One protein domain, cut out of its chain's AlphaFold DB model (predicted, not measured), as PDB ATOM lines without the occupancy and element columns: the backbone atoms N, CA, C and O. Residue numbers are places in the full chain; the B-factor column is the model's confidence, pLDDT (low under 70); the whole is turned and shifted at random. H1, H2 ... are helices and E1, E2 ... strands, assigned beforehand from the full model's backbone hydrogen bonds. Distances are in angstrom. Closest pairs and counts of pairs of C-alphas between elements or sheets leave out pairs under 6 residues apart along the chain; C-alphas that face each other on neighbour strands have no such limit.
ATOM      1  N   LEU A  29     132.799 152.238 157.416       78.38
ATOM      2  CA  LEU A  29     134.175 151.757 157.390       78.38
ATOM      3  C   LEU A  29     134.985 152.498 156.320       78.38
ATOM      4  O   LEU A  29     134.767 152.307 155.124       78.38
ATOM      5  N   THR A  30     135.970 153.285 156.745       86.62
ATOM      6  CA  THR A  30     136.904 153.946 155.828       86.62
ATOM      7  C   THR A  30     137.981 152.969 155.355       86.62
ATOM      8  O   THR A  30     138.670 152.327 156.154       86.62
ATOM      9  N   LEU A  31     138.146 152.861 154.036       89.19
ATOM     10  CA  LEU A  31     139.158 152.017 153.403       89.19
ATOM     11  C   LEU A  31     140.219 152.879 152.729       89.19
ATOM     12  O   LEU A  31     139.906 153.776 151.951       89.19
ATOM     13  N   PHE A  32     141.483 152.558 152.986       90.81
ATOM     14  CA  PHE A  32     142.608 153.115 152.252       90.81
ATOM     15  C   PHE A  32     143.040 152.139 151.158       90.81
ATOM     16  O   PHE A  32     143.482 151.021 151.441       90.81
ATOM     17  N   THR A  33     142.906 152.569 149.905       90.94
ATOM     18  CA  THR A  33     143.288 151.801 148.716       90.94
ATOM     19  C   THR A  33     144.578 152.358 148.122       90.94
ATOM     20  O   THR A  33     144.600 153.471 147.597       90.94
ATOM     21  N   TRP A  34     145.650 151.573 148.162       90.25
ATOM     22  CA  TRP A  34     146.937 151.896 147.550       90.25
ATOM     23  C   TRP A  34     147.220 150.933 146.396       90.25
ATOM     24  O   TRP A  34     147.855 149.883 146.549       90.25
ATOM     25  N   GLY A  35     146.687 151.279 145.226       89.56
ATOM     26  CA  GLY A  35     146.636 150.377 144.077       89.56
ATOM     27  C   GLY A  35     145.736 149.158 144.321       89.56
ATOM     28  O   GLY A  35     145.063 149.039 145.344       89.56
ATOM     29  N   SER A  36     145.732 148.210 143.382       83.06
ATOM     30  CA  SER A  36     144.839 147.038 143.424       83.06
ATOM     31  C   SER A  36     145.205 145.994 144.484       83.06
ATOM     32  O   SER A  36     144.380 145.162 144.845       83.06
ATOM     33  N   LYS A  37     146.449 146.011 144.982       82.00
ATOM     34  CA  LYS A  37     146.999 144.963 145.861       82.00
ATOM     35  C   LYS A  37     146.996 145.317 147.347       82.00
ATOM     36  O   LYS A  37     147.375 144.467 148.152       82.00
ATOM     37  N   ARG A  38     146.657 146.554 147.720       83.00
ATOM     38  CA  ARG A  38     146.694 147.016 149.113       83.00
ATOM     39  C   ARG A  38     145.427 147.798 149.427       83.00
ATOM     40  O   ARG A  38     145.357 148.996 149.187       83.00
ATOM     41  N   VAL A  39     144.455 147.101 149.997       89.06
ATOM     42  CA  VAL A  39     143.238 147.687 150.561       89.06
ATOM     43  C   VAL A  39     143.251 147.393 152.050       89.06
ATOM     44  O   VAL A  39     143.370 146.232 152.439       89.06
ATOM     45  N   VAL A  40     143.193 148.432 152.879       88.25
ATOM     46  CA  VAL A  40     143.268 148.276 154.335       88.25
ATOM     47  C   VAL A  40     142.230 149.140 155.051       88.25
ATOM     48  O   VAL A  40     142.004 150.279 154.638       88.25
ATOM     49  N   PRO A  41     141.598 148.627 156.122       88.25
ATOM     50  CA  PRO A  41     140.690 149.419 156.938       88.25
ATOM     51  C   PRO A  41     141.481 150.420 157.781       88.25
ATOM     52  O   PRO A  41     142.399 150.044 158.513       88.25
ATOM     53  N   VAL A  42     141.129 151.698 157.691       89.38
ATOM     54  CA  VAL A  42     141.804 152.768 158.432       89.38
ATOM     55  C   VAL A  42     140.799 153.612 159.196       89.38
ATOM     56  O   VAL A  42     139.662 153.790 158.776       89.38
ATOM     57  N   LYS A  43     141.242 154.173 160.316       86.88
ATOM     58  CA  LYS A  43     140.555 155.257 161.007       86.88
ATOM     59  C   LYS A  43     141.340 156.538 160.784       86.88
ATOM     60  O   LYS A  43     142.541 156.574 161.055       86.88
ATOM     61  N   LEU A  44     140.664 157.572 160.297       87.56
ATOM     62  CA  LEU A  44     141.254 158.899 160.173       87.56
ATOM     63  C   LEU A  44     141.447 159.477 161.575       87.56
ATOM     64  O   LEU A  44     140.503 159.502 162.367       87.56
ATOM     65  N   THR A  45     142.674 159.866 161.905       89.00
ATOM     66  CA  THR A  45     143.010 160.446 163.213       89.00
ATOM     67  C   THR A  45     143.141 161.955 163.133       89.00
ATOM     68  O   THR A  45     142.733 162.648 164.055       89.00
ATOM     69  N   GLU A  46     143.684 162.455 162.026       90.44
ATOM     70  CA  GLU A  46     143.895 163.879 161.788       90.44
ATOM     71  C   GLU A  46     143.784 164.191 160.293       90.44
ATOM     72  O   GLU A  46     144.089 163.356 159.436       90.44
ATOM     73  N   MET A  47     143.342 165.410 159.994       92.56
ATOM     74  CA  MET A  47     143.236 165.955 158.648       92.56
ATOM     75  C   MET A  47     143.618 167.432 158.704       92.56
ATOM     76  O   MET A  47     143.039 168.189 159.478       92.56
ATOM     77  N   SER A  48     144.581 167.832 157.882       92.94
ATOM     78  CA  SER A  48     145.005 169.221 157.734       92.94
ATOM     79  C   SER A  48     145.053 169.592 156.259       92.94
ATOM     80  O   SER A  48     145.598 168.848 155.443       92.94
ATOM     81  N   VAL A  49     144.460 170.734 155.925       93.81
ATOM     82  CA  VAL A  49     144.361 171.262 154.565       93.81
ATOM     83  C   VAL A  49     145.143 172.565 154.515       93.81
ATOM     84  O   VAL A  49     144.909 173.462 155.321       93.81
ATOM     85  N   ASN A  50     146.083 172.668 153.580       92.88
ATOM     86  CA  ASN A  50     146.827 173.893 153.324       92.88
ATOM     87  C   ASN A  50     146.574 174.352 151.888       92.88
ATOM     88  O   ASN A  50     146.982 173.685 150.939       92.88
ATOM     89  N   GLU A  51     145.893 175.478 151.734       94.50
ATOM     90  CA  GLU A  51     145.560 176.070 150.441       94.50
ATOM     91  C   GLU A  51     146.621 177.109 150.068       94.50
ATOM     92  O   GLU A  51     146.964 177.979 150.864       94.50
ATOM     93  N   SER A  52     147.180 176.993 148.862       91.31
ATOM     94  CA  SER A  52     148.370 177.756 148.440       91.31
ATOM     95  C   SER A  52     148.137 178.655 147.232       91.31
ATOM     96  O   SER A  52     148.931 179.560 146.986       91.31
ATOM     97  N   ALA A  53     147.074 178.421 146.466       91.94
ATOM     98  CA  ALA A  53     146.710 179.262 145.337       91.94
ATOM     99  C   ALA A  53     145.194 179.307 145.181       91.94
ATOM    100  O   ALA A  53     144.522 178.289 145.369       91.94
ATOM    101  N   PHE A  54     144.696 180.474 144.781       94.75
ATOM    102  CA  PHE A  54     143.281 180.783 144.632       94.75
ATOM    103  C   PHE A  54     143.020 181.438 143.271       94.75
ATOM    104  O   PHE A  54     143.904 182.111 142.737       94.75
ATOM    105  N   ASP A  55     141.832 181.223 142.714       94.38
ATOM    106  CA  ASP A  55     141.330 181.961 141.547       94.38
ATOM    107  C   ASP A  55     140.839 183.374 141.945       94.38
ATOM    108  O   ASP A  55     140.823 183.720 143.129       94.38
ATOM    109  N   VAL A  56     140.410 184.193 140.977       94.38
ATOM    110  CA  VAL A  56     139.851 185.544 141.187       94.38
ATOM    111  C   VAL A  56     138.636 185.550 142.119       94.38
ATOM    112  O   VAL A  56     138.471 186.486 142.898       94.38
ATOM    113  N   ASP A  57     137.852 184.470 142.101       95.38
ATOM    114  CA  ASP A  57     136.699 184.257 142.983       95.38
ATOM    115  C   ASP A  57     137.087 183.614 144.333       95.38
ATOM    116  O   ASP A  57     136.229 183.129 145.066       95.38
ATOM    117  N   LEU A  58     138.384 183.581 144.665       89.75
ATOM    118  CA  LEU A  58     138.951 183.013 145.898       89.75
ATOM    119  C   LEU A  58     138.680 181.517 146.108       89.75
ATOM    120  O   LEU A  58     138.788 181.003 147.220       89.75
ATOM    121  N   ASN A  59     138.392 180.787 145.035       92.75
ATOM    122  CA  ASN A  59     138.306 179.333 145.086       92.75
ATOM    123  C   ASN A  59     139.718 178.727 145.081       92.75
ATOM    124  O   ASN A  59     140.526 179.106 144.227       92.75
ATOM    125  N   PRO A  60     140.046 177.788 145.986       91.75
ATOM    126  CA  PRO A  60     141.367 177.179 146.021       91.75
ATOM    127  C   PRO A  60     141.596 176.324 144.770       91.75
ATOM    128  O   PRO A  60     140.898 175.343 144.523       91.75
ATOM    129  N   ILE A  61     142.621 176.672 143.991       95.12
ATOM    130  CA  ILE A  61     143.053 175.917 142.800       95.12
ATOM    131  C   ILE A  61     144.214 174.968 143.113       95.12
ATOM    132  O   ILE A  61     144.555 174.097 142.311       95.12
ATOM    133  N   ARG A  62     144.844 175.125 144.285       94.38
ATOM    134  CA  ARG A  62     145.905 174.239 144.771       94.38
ATOM    135  C   ARG A  62     145.864 174.116 146.286       94.38
ATOM    136  O   ARG A  62     146.047 175.105 146.997       94.38
ATOM    137  N   ALA A  63     145.753 172.882 146.763       93.81
ATOM    138  CA  ALA A  63     145.855 172.554 148.175       93.81
ATOM    139  C   ALA A  63     146.763 171.341 148.403       93.81
ATOM    140  O   ALA A  63     146.813 170.419 147.588       93.81
ATOM    141  N   SER A  64     147.474 171.350 149.525       93.19
ATOM    142  CA  SER A  64     148.174 170.197 150.076       93.19
ATOM    143  C   SER A  64     147.342 169.626 151.218       93.19
ATOM    144  O   SER A  64     146.958 170.353 152.133       93.19
ATOM    145  N   LEU A  65     147.076 168.323 151.169       93.06
ATOM    146  CA  LEU A  65     146.310 167.605 152.180       93.06
ATOM    147  C   LEU A  65     147.239 166.680 152.972       93.06
ATOM    148  O   LEU A  65     147.877 165.799 152.399       93.06
ATOM    149  N   SER A  66     147.263 166.855 154.288       93.12
ATOM    150  CA  SER A  66     147.970 165.982 155.225       93.12
ATOM    151  C   SER A  66     146.954 165.159 156.014       93.12
ATOM    152  O   SER A  66     146.089 165.717 156.688       93.12
ATOM    153  N   LEU A  67     147.051 163.832 155.925       93.12
ATOM    154  CA  LEU A  67     146.156 162.890 156.602       93.12
ATOM    155  C   LEU A  67     146.963 161.979 157.521       93.12
ATOM    156  O   LEU A  67     147.878 161.291 157.064       93.12
ATOM    157  N   GLY A  68     146.568 161.908 158.786       92.19
ATOM    158  CA  GLY A  68     147.024 160.872 159.704       92.19
ATOM    159  C   GLY A  68     145.985 159.761 159.777       92.19
ATOM    160  O   GLY A  68     144.785 160.002 159.938       92.19
ATOM    161  N   MET A  69     146.446 158.523 159.620       92.12
ATOM    162  CA  MET A  69     145.597 157.337 159.566       92.12
ATOM    163  C   MET A  69     146.126 156.267 160.518       92.12
ATOM    164  O   MET A  69     147.298 155.895 160.457       92.12
ATOM    165  N   LYS A  70     145.241 155.704 161.346       88.62
ATOM    166  CA  LYS A  70     145.523 154.500 162.136       88.62
ATOM    167  C   LYS A  70     144.963 153.277 161.412       88.62
ATOM    168  O   LYS A  70     143.771 153.219 161.115       88.62
ATOM    169  N   LEU A  71     145.810 152.279 161.167       86.50
ATOM    170  CA  LEU A  71     145.378 150.977 160.656       86.50
ATOM    171  C   LEU A  71     144.513 150.269 161.706       86.50
ATOM    172  O   LEU A  71     144.953 150.101 162.844       86.50
ATOM    173  N   LEU A  72     143.314 149.843 161.317       81.69
ATOM    174  CA  LEU A  72     142.438 149.063 162.188       81.69
ATOM    175  C   LEU A  72     142.847 147.590 162.142       81.69
ATOM    176  O   LEU A  72     143.011 147.011 161.065       81.69
ATOM    177  N   THR A  73     143.026 146.994 163.319       70.38
ATOM    178  CA  THR A  73     143.379 145.579 163.477       70.38
ATOM    179  C   THR A  73     142.210 144.788 164.064       70.38
ATOM    180  O   THR A  73     141.216 145.359 164.505       70.38
ATOM    181  N   VAL A  74     142.327 143.458 164.102       65.38
ATOM    182  CA  VAL A  74     141.336 142.557 164.728       65.38
ATOM    183  C   VAL A  74     141.045 142.866 166.203       65.38
ATOM    184  O   VAL A  74     139.987 142.484 166.683       65.38
ATOM    185  N   SER A  75     141.942 143.556 166.912       60.56
ATOM    186  CA  SER A  75     141.722 143.972 168.305       60.56
ATOM    187  C   SER A  75     140.941 145.284 168.433       60.56
ATOM    188  O   SER A  75     140.427 145.579 169.506       60.56
ATOM    189  N   ASP A  76     140.872 146.085 167.363       61.91
ATOM    190  CA  ASP A  76     140.163 147.372 167.338       61.91
ATOM    191  C   ASP A  76     138.730 147.236 166.780       61.91
ATOM    192  O   ASP A  76     137.982 148.214 166.752       61.91
ATOM    193  N   LEU A  77     138.352 146.046 166.295       63.19
ATOM    194  CA  LEU A  77     137.070 145.770 165.651       63.19
ATOM    195  C   LEU A  77     136.318 144.666 166.413       63.19
ATOM    196  O   LEU A  77     136.928 143.645 166.735       63.19
ATOM    197  N   PRO A  78     135.005 144.823 166.671       62.09
ATOM    198  CA  PRO A  78     134.189 143.767 167.264       62.09
ATOM    199  C   PRO A  78     134.275 142.474 166.444       62.09
ATOM    200  O   PRO A  78     134.349 142.506 165.208       62.09
ATOM    201  N   ALA A  79     134.264 141.327 167.125       57.25
ATOM    202  CA  ALA A  79     134.284 140.026 166.466       57.25
ATOM    203  C   ALA A  79     133.075 139.900 165.518       57.25
ATOM    204  O   ALA A  79     131.942 140.014 165.955       57.25
ATOM    205  N   GLY A  80     133.319 139.669 164.221       61.12
ATOM    206  CA  GLY A  80     132.266 139.576 163.193       61.12
ATOM    207  C   GLY A  80     132.133 140.799 162.275       61.12
ATOM    208  O   GLY A  80     131.439 140.723 161.265       61.12
ATOM    209  N   HIS A  81     132.841 141.898 162.551       68.56
ATOM    210  CA  HIS A  81     132.824 143.080 161.688       68.56
ATOM    211  C   HIS A  81     133.619 142.862 160.384       68.56
ATOM    212  O   HIS A  81     134.766 142.408 160.415       68.56
ATOM    213  N   ARG A  82     133.070 143.271 159.228       66.81
ATOM    214  CA  ARG A  82     133.703 143.109 157.892       66.81
ATOM    215  C   ARG A  82     135.134 143.658 157.803       66.81
ATOM    216  O   ARG A  82     135.976 143.112 157.095       66.81
ATOM    217  N   GLY A  83     135.446 144.714 158.555       66.31
ATOM    218  CA  GLY A  83     136.806 145.265 158.626       66.31
ATOM    219  C   GLY A  83     137.849 144.279 159.176       66.31
ATOM    220  O   GLY A  83     139.003 144.310 158.748       66.31
ATOM    221  N   ALA A  84     137.451 143.371 160.073       67.12
ATOM    222  CA  ALA A  84     138.341 142.357 160.628       67.12
ATOM    223  C   ALA A  84     138.728 141.331 159.553       67.12
ATOM    224  O   ALA A  84     139.894 140.950 159.451       67.12
ATOM    225  N   GLU A  85     137.780 140.945 158.694       75.94
ATOM    226  CA  GLU A  85     138.038 140.049 157.562       75.94
ATOM    227  C   GLU A  85     139.008 140.668 156.551       75.94
ATOM    228  O   GLU A  85     139.940 139.999 156.099       75.94
ATOM    229  N   LEU A  86     138.856 141.964 156.254       76.06
ATOM    230  CA  LEU A  86     139.768 142.690 155.363       76.06
ATOM    231  C   LEU A  86     141.191 142.768 155.929       76.06
ATOM    232  O   LEU A  86     142.161 142.534 155.201       76.06
ATOM    233  N   TYR A  87     141.338 143.037 157.229       73.88
ATOM    234  CA  TYR A  87     142.647 143.004 157.885       73.88
ATOM    235  C   TYR A  87     143.279 141.603 157.823       73.88
ATOM    236  O   TYR A  87     144.464 141.472 157.507       73.88
ATOM    237  N   MET A  88     142.491 140.550 158.062       76.12
ATOM    238  CA  MET A  88     142.952 139.159 157.984       76.12
ATOM    239  C   MET A  88     143.377 138.762 156.564       76.12
ATOM    240  O   MET A  88     144.380 138.067 156.400       76.12
ATOM    241  N   ALA A  89     142.673 139.235 155.532       81.06
ATOM    242  CA  ALA A  89     143.060 139.029 154.137       81.06
ATOM    243  C   ALA A  89     144.401 139.712 153.813       81.06
ATOM    244  O   ALA A  89     145.298 139.086 153.239       81.06
ATOM    245  N   HIS A  90     144.577 140.966 154.244       80.81
ATOM    246  CA  HIS A  90     145.843 141.684 154.097       80.81
ATOM    247  C   HIS A  90     146.996 140.976 154.834       80.81
ATOM    248  O   HIS A  90     148.094 140.841 154.284       80.81
ATOM    249  N   LEU A  91     146.758 140.478 156.053       82.19
ATOM    250  CA  LEU A  91     147.756 139.729 156.821       82.19
ATOM    251  C   LEU A  91     148.160 138.429 156.111       82.19
ATOM    252  O   LEU A  91     149.354 138.178 155.952       82.19
ATOM    253  N   ALA A  92     147.197 137.657 155.603       83.94
ATOM    254  CA  ALA A  92     147.463 136.428 154.856       83.94
ATOM    255  C   ALA A  92     148.280 136.691 153.576       83.94
ATOM    256  O   ALA A  92     149.190 135.930 153.235       83.94
TER     257      ALA A  92
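What this domain is: This is residues 29 to 92 of the 120 residues of an uncharacterized protein of Saccharopolyspora jiangxiensis (UniProt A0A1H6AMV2). A long two-stranded arm, E3 beside E2 from residue 42 on, reaches away from a small base. At the base E2 bends by 93 degrees at residue 42 and pairs with the short strand E1, and helix H1 packs over the first part of E2. The 64 printed residues hold E1, E2, E3 and H1 in that order, a mixed class of helices and strands, with an antiparallel sheet in the order E1, E2, E3. The whole is extended, with a radius of gyration of the C-alphas of 16.6 A; it spans 52 by 23 by 14 A, and the arm makes most of the length.

Where its parts are: E2 is residues 39 to 54, 33.6 A long, from C-alpha 39 at (143.238, 147.687, 150.561) to C-alpha 54 at (143.281, 180.783, 144.632). E3 is residues 60 to 71, 30.3 A. E1 is residues 31 to 33, 6.3 A. H1 is residues 82 to 92, 15.6 A, ending at C-alpha 92 (147.463, 136.428, 154.856).

How they stand to each other: E1, E2 and E3 form a meander, each strand the antiparallel neighbour of the one before. The hairpin E2 and E3 pairs over residues 42 to 54 of E2, with N 48 and O 66 at 2.9 A. The hairpin E1 and E2 pairs over residues 39 to 41 of E2, with N 32 and O 40 at 2.9 A. E1 and E3 are apart. H1 is on the sheet, over E2 and along the strands, at 7 degrees to E2 on the local plane; the closest C-alphas are those of Pro 41 and Gly 83, 5.9 A. In H1 every O i to N i+4 pair is within hydrogen-bond range.

The domain as a whole: The C-alphas of Val 56 and Ala 79 are the two farthest apart, at 52.4 A. The printed part has no cut and no long link. Residues 74 to 84 have pLDDT under 70.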